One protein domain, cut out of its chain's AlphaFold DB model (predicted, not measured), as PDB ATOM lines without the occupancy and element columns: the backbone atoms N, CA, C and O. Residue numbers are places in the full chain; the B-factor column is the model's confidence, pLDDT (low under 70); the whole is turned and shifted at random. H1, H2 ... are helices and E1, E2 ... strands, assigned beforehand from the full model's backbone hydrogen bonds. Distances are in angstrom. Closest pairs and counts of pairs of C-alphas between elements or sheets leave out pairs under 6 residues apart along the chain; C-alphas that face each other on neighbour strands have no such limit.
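What this domain is: This is residues 5 to 75 of the 80 residues of an uncharacterized protein of Blastococcus endophyticus (UniProt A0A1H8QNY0). A small four-stranded antiparallel sheet has the helix H3 packed along one of its faces, over E2 and E3, while H1 stands over E1 on that same face. At one end of the sheet the link from E2 to E3 loops out; at the other end E3 goes straight into the short helix H2. The printed part has 71 residues, with elements in the order H1, E1, E2, E3, H2, E4, H3 and strand order E1, E2, E3, E4. The class is mixed, helices and strands, and the whole is compact, with a radius of gyration of the C-alphas of 11.5 A and spans of 31 by 27 by 17 A.

Where its parts are: Find C-alpha 5 at (130.105, 72.864, 94.290); from there H1 runs 15.1 A to residue 15. Next come E1, residues 17 to 19, 6.8 A; E2, residues 25 to 29, 13.6 A; and E3, residues 41 to 45, 13.4 A. H2, residues 46 to 50, is 6.0 A long, and E4, residues 59 to 61, 6.4 A. H3, residues 64 to 73, runs 14.1 A to C-alpha 73 at (127.007, 59.925, 93.931).

How they stand to each other: E1, E2 and E3 form a meander, each strand the antiparallel neighbour of the one before. Look for N 18 and O 27 at 2.8 A, N 26 and O 44 at 2.8 A, and, between E3 and E4, N 59 and O 43 at 2.7 A. H3 runs along the strands at a height over the sheet of 8.8 A; its closest C-alphas to E3 are Ala 67 and Gly 43, 6.8 A. H1 only just stands up from the sheet, rising 42 degrees; Leu 12 and Tyr 18 are its closest C-alphas to E1, 5.6 A. H1 and H3 only just touch, with 3 pairs of C-alphas within 8 A, the closest Glu 5 and Ala 68 at 6.6 A. H2 is not on the sheet, but only just. In H1, H2 and H3 every O i to N i+4 pair is within hydrogen-bond range.

The domain as a whole: The C-alphas farthest apart are those of Asp 22 and Tyr 36, 33.2 A. The printed part has no cut. The link from E2 to E3, 11 residues, is long; pLDDT is under 70 at residue 5 and residues 31 to 39.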
ATOM      1  N   GLU A   5     129.950  72.765  92.833       69.50
ATOM      2  CA  GLU A   5     130.105  72.864  94.290       69.50
ATOM      3  C   GLU A   5     129.891  74.295  94.827       69.50
ATOM      4  O   GLU A   5     129.160  74.489  95.794       69.50
ATOM      5  N   GLU A   6     130.403  75.331  94.153       70.69
ATOM      6  CA  GLU A   6     130.171  76.724  94.571       70.69
ATOM      7  C   GLU A   6     128.703  77.147  94.387       70.69
ATOM      8  O   GLU A   6     128.167  77.946  95.165       70.69
ATOM      9  N   LEU A   7     128.036  76.649  93.341       74.62
ATOM     10  CA  LEU A   7     126.604  76.875  93.127       74.62
ATOM     11  C   LEU A   7     125.771  76.142  94.179       74.62
ATOM     12  O   LEU A   7     124.815  76.720  94.709       74.62
ATOM     13  N   PHE A   8     126.157  74.917  94.523       74.19
ATOM     14  CA  PHE A   8     125.562  74.111  95.581       74.19
ATOM     15  C   PHE A   8     125.661  74.810  96.943       74.19
ATOM     16  O   PHE A   8     124.642  75.034  97.607       74.19
ATOM     17  N   GLU A   9     126.859  75.262  97.319       74.56
ATOM     18  CA  GLU A   9     127.102  75.989  98.565       74.56
ATOM     19  C   GLU A   9     126.297  77.293  98.635       74.56
ATOM     20  O   GLU A   9     125.648  77.573  99.649       74.56
ATOM     21  N   ARG A  10     126.276  78.081  97.551       76.00
ATOM     22  CA  ARG A  10     125.495  79.330  97.486       76.00
ATOM     23  C   ARG A  10     123.994  79.081  97.580       76.00
ATOM     24  O   ARG A  10     123.296  79.854  98.238       76.00
ATOM     25  N   THR A  11     123.500  78.019  96.952       77.00
ATOM     26  CA  THR A  11     122.075  77.660  96.970       77.00
ATOM     27  C   THR A  11     121.647  77.205  98.361       77.00
ATOM     28  O   THR A  11     120.647  77.698  98.881       77.00
ATOM     29  N   LEU A  12     122.442  76.361  99.026       77.06
ATOM     30  CA  LEU A  12     122.192  75.968 100.415       77.06
ATOM     31  C   LEU A  12     122.316  77.140 101.392       77.06
ATOM     32  O   LEU A  12     121.559  77.214 102.357       77.06
ATOM     33  N   ALA A  13     123.247  78.068 101.160       73.44
ATOM     34  CA  ALA A  13     123.391  79.256 101.993       73.44
ATOM     35  C   ALA A  13     122.194  80.215 101.873       73.44
ATOM     36  O   ALA A  13     121.847  80.864 102.858       73.44
ATOM     37  N   PHE A  14     121.568  80.301 100.694       76.69
ATOM     38  CA  PHE A  14     120.445  81.207 100.439       76.69
ATOM     39  C   PHE A  14     119.078  80.587 100.761       76.69
ATOM     40  O   PHE A  14     118.248  81.227 101.404       76.69
ATOM     41  N   SER A  15     118.849  79.346 100.331       78.94
ATOM     42  CA  SER A  15     117.535  78.688 100.373       78.94
ATOM     43  C   SER A  15     117.415  77.619 101.457       78.94
ATOM     44  O   SER A  15     116.341  77.042 101.606       78.94
ATOM     45  N   ASP A  16     118.500  77.301 102.179       84.19
ATOM     46  CA  ASP A  16     118.566  76.191 103.150       84.19
ATOM     47  C   ASP A  16     118.293  74.807 102.519       84.19
ATOM     48  O   ASP A  16     118.240  73.785 103.195       84.19
ATOM     49  N   THR A  17     118.093  74.762 101.202       86.19
ATOM     50  CA  THR A  17     117.717  73.589 100.419       86.19
ATOM     51  C   THR A  17     118.350  73.691  99.039       86.19
ATOM     52  O   THR A  17     118.315  74.751  98.416       86.19
ATOM     53  N   TYR A  18     118.885  72.579  98.562       87.69
ATOM     54  CA  TYR A  18     119.335  72.348  97.201       87.69
ATOM     55  C   TYR A  18     118.500  71.228  96.574       87.69
ATOM     56  O   TYR A  18     118.103  70.284  97.261       87.69
ATOM     57  N   ALA A  19     118.253  71.329  95.273       86.12
ATOM     58  CA  ALA A  19     117.698  70.262  94.455       86.12
ATOM     59  C   ALA A  19     118.537  70.151  93.178       86.12
ATOM     60  O   ALA A  19     118.923  71.180  92.624       86.12
ATOM     61  N   SER A  20     118.812  68.922  92.739       84.69
ATOM     62  CA  SER A  20     119.424  68.673  91.429       84.69
ATOM     63  C   SER A  20     118.471  69.100  90.309       84.69
ATOM     64  O   SER A  20     117.255  69.127  90.511       84.69
ATOM     65  N   ASP A  21     119.009  69.398  89.127       82.31
ATOM     66  CA  ASP A  21     118.245  69.810  87.938       82.31
ATOM     67  C   ASP A  21     117.162  68.792  87.543       82.31
ATOM     68  O   ASP A  21     116.047  69.162  87.174       82.31
ATOM     69  N   ASP A  22     117.464  67.499  87.672       80.00
ATOM     70  CA  ASP A  22     116.534  66.395  87.409       80.00
ATOM     71  C   ASP A  22     115.500  66.180  88.535       80.00
ATOM     72  O   ASP A  22     114.550  65.410  88.384       80.00
ATOM     73  N   GLY A  23     115.667  66.864  89.668       83.19
ATOM     74  CA  GLY A  23     114.784  66.780  90.827       83.19
ATOM     75  C   GLY A  23     114.865  65.472  91.622       83.19
ATOM     76  O   GLY A  23     114.169  65.367  92.633       83.19
ATOM     77  N   ALA A  24     115.694  64.490  91.237       86.94
ATOM     78  CA  ALA A  24     115.811  63.237  91.983       86.94
ATOM     79  C   ALA A  24     116.538  63.428  93.312       86.94
ATOM     80  O   ALA A  24     116.186  62.769  94.290       86.94
ATOM     81  N   VAL A  25     117.520  64.332  93.368       89.75
ATOM     82  CA  VAL A  25     118.288  64.611  94.585       89.75
ATOM     83  C   VAL A  25     117.830  65.911  95.227       89.75
ATOM     84  O   VAL A  25     117.791  66.958  94.587       89.75
ATOM     85  N   THR A  26     117.544  65.858  96.525       90.44
ATOM     86  CA  THR A  26     117.303  67.028  97.372       90.44
ATOM     87  C   THR A  26     118.195  66.983  98.600       90.44
ATOM     88  O   THR A  26     118.337  65.947  99.239       90.44
ATOM     89  N   ILE A  27     118.777  68.121  98.963       90.88
ATOM     90  CA  ILE A  27     119.574  68.275 100.179       90.88
ATOM     91  C   ILE A  27     119.006  69.441 100.962       90.88
ATOM     92  O   ILE A  27     118.853  70.536 100.429       90.88
ATOM     93  N   ARG A  28     118.683  69.218 102.230       89.69
ATOM     94  CA  ARG A  28     118.151  70.251 103.123       89.69
ATOM     95  C   ARG A  28     119.092  70.436 104.289       89.69
ATOM     96  O   ARG A  28     119.597  69.457 104.825       89.69
ATOM     97  N   ARG A  29     119.322  71.677 104.701       85.62
ATOM     98  CA  ARG A  29     120.030  71.944 105.944       85.62
ATOM     99  C   ARG A  29     119.091  71.612 107.104       85.62
ATOM    100  O   ARG A  29     117.932  72.019 107.159       85.62
ATOM    101  N   SER A  30     119.595  70.830 108.040       78.62
ATOM    102  CA  SER A  30     118.891  70.493 109.263       78.62
ATOM    103  C   SER A  30     118.890  71.736 110.145       78.62
ATOM    104  O   SER A  30     119.945  72.185 110.600       78.62
ATOM    105  N   ARG A  31     117.712  72.318 110.410       65.94
ATOM    106  CA  ARG A  31     117.570  73.316 111.481       65.94
ATOM    107  C   ARG A  31     117.943  72.626 112.783       65.94
ATOM    108  O   ARG A  31     117.147  71.834 113.270       65.94
ATOM    109  N   ALA A  32     119.164  72.892 113.255       55.22
ATOM    110  CA  ALA A  32     119.807  72.320 114.436       55.22
ATOM    111  C   ALA A  32     118.792  71.712 115.415       55.22
ATOM    112  O   ALA A  32     118.151  72.423 116.187       55.22
ATOM    113  N   GLY A  33     118.603  70.396 115.313       46.97
ATOM    114  CA  GLY A  33     117.753  69.655 116.226       46.97
ATOM    115  C   GLY A  33     118.443  69.593 117.579       46.97
ATOM    116  O   GLY A  33     119.632  69.300 117.666       46.97
ATOM    117  N   ASN A  34     117.699  69.882 118.638       47.72
ATOM    118  CA  ASN A  34     118.164  69.993 120.021       47.72
ATOM    119  C   ASN A  34     118.615  68.651 120.651       47.72
ATOM    120  O   ASN A  34     118.391  68.423 121.838       47.72
ATOM    121  N   GLY A  35     119.224  67.735 119.899       50.00
ATOM    122  CA  GLY A  35     119.667  66.441 120.407       50.00
ATOM    123  C   GLY A  35     120.795  65.869 119.568       50.00
ATOM    124  O   GLY A  35     120.631  65.799 118.363       50.00
ATOM    125  N   TYR A  36     121.891  65.501 120.249       54.97
ATOM    126  CA  TYR A  36     123.023  64.591 119.957       54.97
ATOM    127  C   TYR A  36     123.526  64.293 118.525       54.97
ATOM    128  O   TYR A  36     124.607  63.725 118.407       54.97
ATOM    129  N   SER A  37     122.827  64.656 117.456       57.41
ATOM    130  CA  SER A  37     123.224  64.436 116.074       57.41
ATOM    131  C   SER A  37     123.962  65.666 115.554       57.41
ATOM    132  O   SER A  37     123.436  66.781 115.555       57.41
ATOM    133  N   THR A  38     125.210  65.468 115.140       64.94
ATOM    134  CA  THR A  38     126.064  66.497 114.530       64.94
ATOM    135  C   THR A  38     125.634  66.845 113.108       64.94
ATOM    136  O   THR A  38     126.031  67.908 112.625       64.94
ATOM    137  N   ALA A  39     124.796  66.001 112.490       69.38
ATOM    138  CA  ALA A  39     124.323  66.120 111.118       69.38
ATOM    139  C   ALA A  39     123.692  67.489 110.834       69.38
ATOM    140  O   ALA A  39     122.674  67.878 111.418       69.38
ATOM    141  N   ARG A  40     124.317  68.228 109.916       80.62
ATOM    142  CA  ARG A  40     123.893  69.571 109.506       80.62
ATOM    143  C   ARG A  40     122.994  69.554 108.290       80.62
ATOM    144  O   ARG A  40     122.359  70.574 108.031       80.62
ATOM    145  N   PHE A  41     122.910  68.434 107.582       87.38
ATOM    146  CA  PHE A  41     122.066  68.297 106.406       87.38
ATOM    147  C   PHE A  41     121.362  66.938 106.377       87.38
ATOM    148  O   PHE A  41     121.730  65.996 107.082       87.38
ATOM    149  N   THR A  42     120.330  66.858 105.549       90.12
ATOM    150  CA  THR A  42     119.615  65.633 105.199       90.12
ATOM    151  C   THR A  42     119.556  65.550 103.680       90.12
ATOM    152  O   THR A  42     118.998  66.444 103.036       90.12
ATOM    153  N   GLY A  43     120.166  64.510 103.117       91.44
ATOM    154  CA  GLY A  43     120.157  64.209 101.689       91.44
ATOM    155  C   GLY A  43     119.076  63.190 101.358       91.44
ATOM    156  O   GLY A  43     118.871  62.234 102.091       91.44
ATOM    157  N   HIS A  44     118.356  63.382 100.264       91.94
ATOM    158  CA  HIS A  44     117.329  62.460  99.806       91.94
ATOM    159  C   HIS A  44     117.471  62.250  98.306       91.94
ATOM    160  O   HIS A  44     117.516  63.222  97.551       91.94
ATOM    161  N   CYS A  45     117.517  60.989  97.881       91.38
ATOM    162  CA  CYS A  45     117.442  60.615  96.478       91.38
ATOM    163  C   CYS A  45     116.156  59.820  96.233       91.38
ATOM    164  O   CYS A  45     116.003  58.717  96.750       91.38
ATOM    165  N   ALA A  46     115.241  60.363  95.432       88.19
ATOM    166  CA  ALA A  46     113.961  59.727  95.132       88.19
ATOM    167  C   ALA A  46     114.125  58.409  94.353       88.19
ATOM    168  O   ALA A  46     113.355  57.474  94.572       88.19
ATOM    169  N   VAL A  47     115.138  58.320  93.482       88.88
ATOM    170  CA  VAL A  47     115.445  57.113  92.695       88.88
ATOM    171  C   VAL A  47     115.964  56.011  93.619       88.88
ATOM    172  O   VAL A  47     115.321  54.976  93.761       88.88
ATOM    173  N   CYS A  48     117.055  56.270  94.345       88.94
ATOM    174  CA  CYS A  48     117.631  55.290  95.267       88.94
ATOM    175  C   CYS A  48     116.702  54.923  96.429       88.94
ATOM    176  O   CYS A  48     116.718  53.777  96.873       88.94
ATOM    177  N   ALA A  49     115.863  55.846  96.908       89.31
ATOM    178  CA  ALA A  49     114.839  55.519  97.894       89.31
ATOM    179  C   ALA A  49     113.758  54.607  97.294       89.31
ATOM    180  O   ALA A  49     113.321  53.671  97.957       89.31
ATOM    181  N   GLY A  50     113.358  54.834  96.039       86.62
ATOM    182  CA  GLY A  50     112.440  53.952  95.312       86.62
ATOM    183  C   GLY A  50     112.981  52.529  95.137       86.62
ATOM    184  O   GLY A  50     112.222  51.572  95.278       86.62
ATOM    185  N   ASP A  51     114.289  52.393  94.912       87.69
ATOM    186  CA  ASP A  51     114.991  51.104  94.813       87.69
ATOM    187  C   ASP A  51     115.372  50.491  96.177       87.69
ATOM    188  O   ASP A  51     115.922  49.390  96.239       87.69
ATOM    189  N   GLY A  52     115.095  51.182  97.289       86.38
ATOM    190  CA  GLY A  52     115.438  50.730  98.642       86.38
ATOM    191  C   GLY A  52     116.939  50.754  98.968       86.38
ATOM    192  O   GLY A  52     117.368  50.083  99.905       86.38
ATOM    193  N   LEU A  53     117.737  51.509  98.206       86.31
ATOM    194  CA  LEU A  53     119.184  51.672  98.392       86.31
ATOM    195  C   LEU A  53     119.532  52.729  99.449       86.31
ATOM    196  O   LEU A  53     120.569  52.623 100.097       86.31
ATOM    197  N   THR A  54     118.662  53.725  99.633       87.44
ATOM    198  CA  THR A  54     118.812  54.797 100.633       87.44
ATOM    199  C   THR A  54     117.555  54.926 101.498       87.44
ATOM    200  O   THR A  54     116.461  54.581 101.039       87.44
ATOM    201  N   PRO A  55     117.649  55.475 102.725       84.69
ATOM    202  CA  PRO A  55     116.486  55.676 103.589       84.69
ATOM    203  C   PRO A  55     115.442  56.606 102.953       84.69
ATOM    204  O   PRO A  55     115.775  57.683 102.455       84.69
ATOM    205  N   HIS A  56     114.156  56.253 103.052       82.19
ATOM    206  CA  HIS A  56     113.064  57.122 102.587       82.19
ATOM    207  C   HIS A  56     113.001  58.461 103.332       82.19
ATOM    208  O   HIS A  56     112.606  59.468 102.750       82.19
ATOM    209  N   GLU A  57     113.405  58.483 104.601       82.00
ATOM    210  CA  GLU A  57     113.441  59.695 105.426       82.00
ATOM    211  C   GLU A  57     114.638  60.606 105.093       82.00
ATOM    212  O   GLU A  57     114.697  61.744 105.557       82.00
ATOM    213  N   GLY A  58     115.552  60.132 104.240       85.12
ATOM    214  CA  GLY A  58     116.799  60.799 103.898       85.12
ATOM    215  C   GLY A  58     117.973  60.353 104.768       85.12
ATOM    216  O   GLY A  58     117.817  59.799 105.855       85.12
ATOM    217  N   GLU A  59     119.170  60.587 104.249       88.19
ATOM    218  CA  GLU A  59     120.438  60.250 104.870       88.19
ATOM    219  C   GLU A  59     120.994  61.476 105.612       88.19
ATOM    220  O   GLU A  59     121.008  62.581 105.055       88.19
ATOM    221  N   PRO A  60     121.397  61.335 106.887       88.00
ATOM    222  CA  PRO A  60     122.025  62.421 107.623       88.00
ATOM    223  C   PRO A  60     123.426  62.690 107.069       88.00
ATOM    224  O   PRO A  60     124.199  61.762 106.864       88.00
ATOM    225  N   LEU A  61     123.754  63.964 106.873       88.56
ATOM    226  CA  LEU A  61     125.038  64.413 106.338       88.56
ATOM    227  C   LEU A  61     125.657  65.414 107.321       88.56
ATOM    228  O   LEU A  61     124.995  66.362 107.773       88.56
ATOM    229  N   GLU A  62     126.916  65.203 107.679       85.38
ATOM    230  CA  GLU A  62     127.615  65.953 108.722       85.38
ATOM    231  C   GLU A  62     127.999  67.360 108.269       85.38
ATOM    232  O   GLU A  62     127.829  68.325 109.022       85.38
ATOM    233  N   ASP A  63     128.458  67.499 107.027       82.62
ATOM    234  CA  ASP A  63     128.962  68.756 106.488       82.62
ATOM    235  C   ASP A  63     128.652  68.954 104.992       82.62
ATOM    236  O   ASP A  63     128.032  68.119 104.331       82.62
ATOM    237  N   LEU A  64     129.048  70.119 104.464       82.62
ATOM    238  CA  LEU A  64     128.841  70.477 103.057       82.62
ATOM    239  C   LEU A  64     129.593  69.552 102.095       82.62
ATOM    240  O   LEU A  64     129.102  69.316 100.996       82.62
ATOM    241  N   THR A  65     130.747  69.016 102.502       84.69
ATOM    242  CA  THR A  65     131.554  68.123 101.660       84.69
ATOM    243  C   THR A  65     130.835  66.795 101.480       84.69
ATOM    244  O   THR A  65     130.755  66.265 100.373       84.69
ATOM    245  N   GLU A  66     130.288  66.249 102.564       87.62
ATOM    246  CA  GLU A  66     129.495  65.024 102.518       87.62
ATOM    247  C   GLU A  66     128.207  65.226 101.714       87.62
ATOM    248  O   GLU A  66     127.838  64.378 100.906       87.62
ATOM    249  N   ALA A  67     127.585  66.397 101.845       87.19
ATOM    250  CA  ALA A  67     126.420  66.759 101.057       87.19
ATOM    251  C   ALA A  67     126.722  66.884  99.551       87.19
ATOM    252  O   ALA A  67     125.978  66.347  98.731       87.19
ATOM    253  N   ALA A  68     127.838  67.510  99.175       85.38
ATOM    254  CA  ALA A  68     128.275  67.581  97.783       85.38
ATOM    255  C   ALA A  68     128.597  66.184  97.218       85.38
ATOM    256  O   ALA A  68     128.171  65.839  96.115       85.38
ATOM    257  N   ARG A  69     129.273  65.334  98.003       87.62
ATOM    258  CA  ARG A  69     129.535  63.931  97.633       87.62
ATOM    259  C   ARG A  69     128.252  63.131  97.457       87.62
ATOM    260  O   ARG A  69     128.163  62.358  96.507       87.62
ATOM    261  N   PHE A  70     127.269  63.322  98.336       88.75
ATOM    262  CA  PHE A  70     125.963  62.682  98.217       88.75
ATOM    263  C   PHE A  70     125.289  63.074  96.901       88.75
ATOM    264  O   PHE A  70     124.848  62.193  96.165       88.75
ATOM    265  N   ALA A  71     125.266  64.369  96.567       86.06
ATOM    266  CA  ALA A  71     124.696  64.849  95.310       86.06
ATOM    267  C   ALA A  71     125.405  64.261  94.082       86.06
ATOM    268  O   ALA A  71     124.739  63.784  93.167       86.06
ATOM    269  N   ALA A  72     126.740  64.219  94.090       85.25
ATOM    270  CA  ALA A  72     127.522  63.639  93.002       85.25
ATOM    271  C   ALA A  72     127.299  62.122  92.847       85.25
ATOM    272  O   ALA A  72     127.180  61.628  91.729       85.25
ATOM    273  N   ALA A  73     127.211  61.376  93.953       87.06
ATOM    274  CA  ALA A  73     127.007  59.925  93.931       87.06
ATOM    275  C   ALA A  73     125.596  59.514  93.471       87.06
ATOM    276  O   ALA A  73     125.422  58.425  92.930       87.06
ATOM    277  N   HIS A  74     124.604  60.385  93.672       85.56
ATOM    278  CA  HIS A  74     123.195  60.146  93.340       85.56
ATOM    279  C   HIS A  74     122.746  60.911  92.091       85.56
ATOM    280  O   HIS A  74     121.555  61.138  91.872       85.56
ATOM    281  N   ARG A  75     123.693  61.334  91.252       79.50
ATOM    282  CA  ARG A  75     123.382  62.012  90.000       79.50
ATOM    283  C   ARG A  75     122.981  60.974  88.956       79.50
ATOM    284  O   ARG A  75     123.815  60.347  88.313       79.50
TER     285      ARG A  75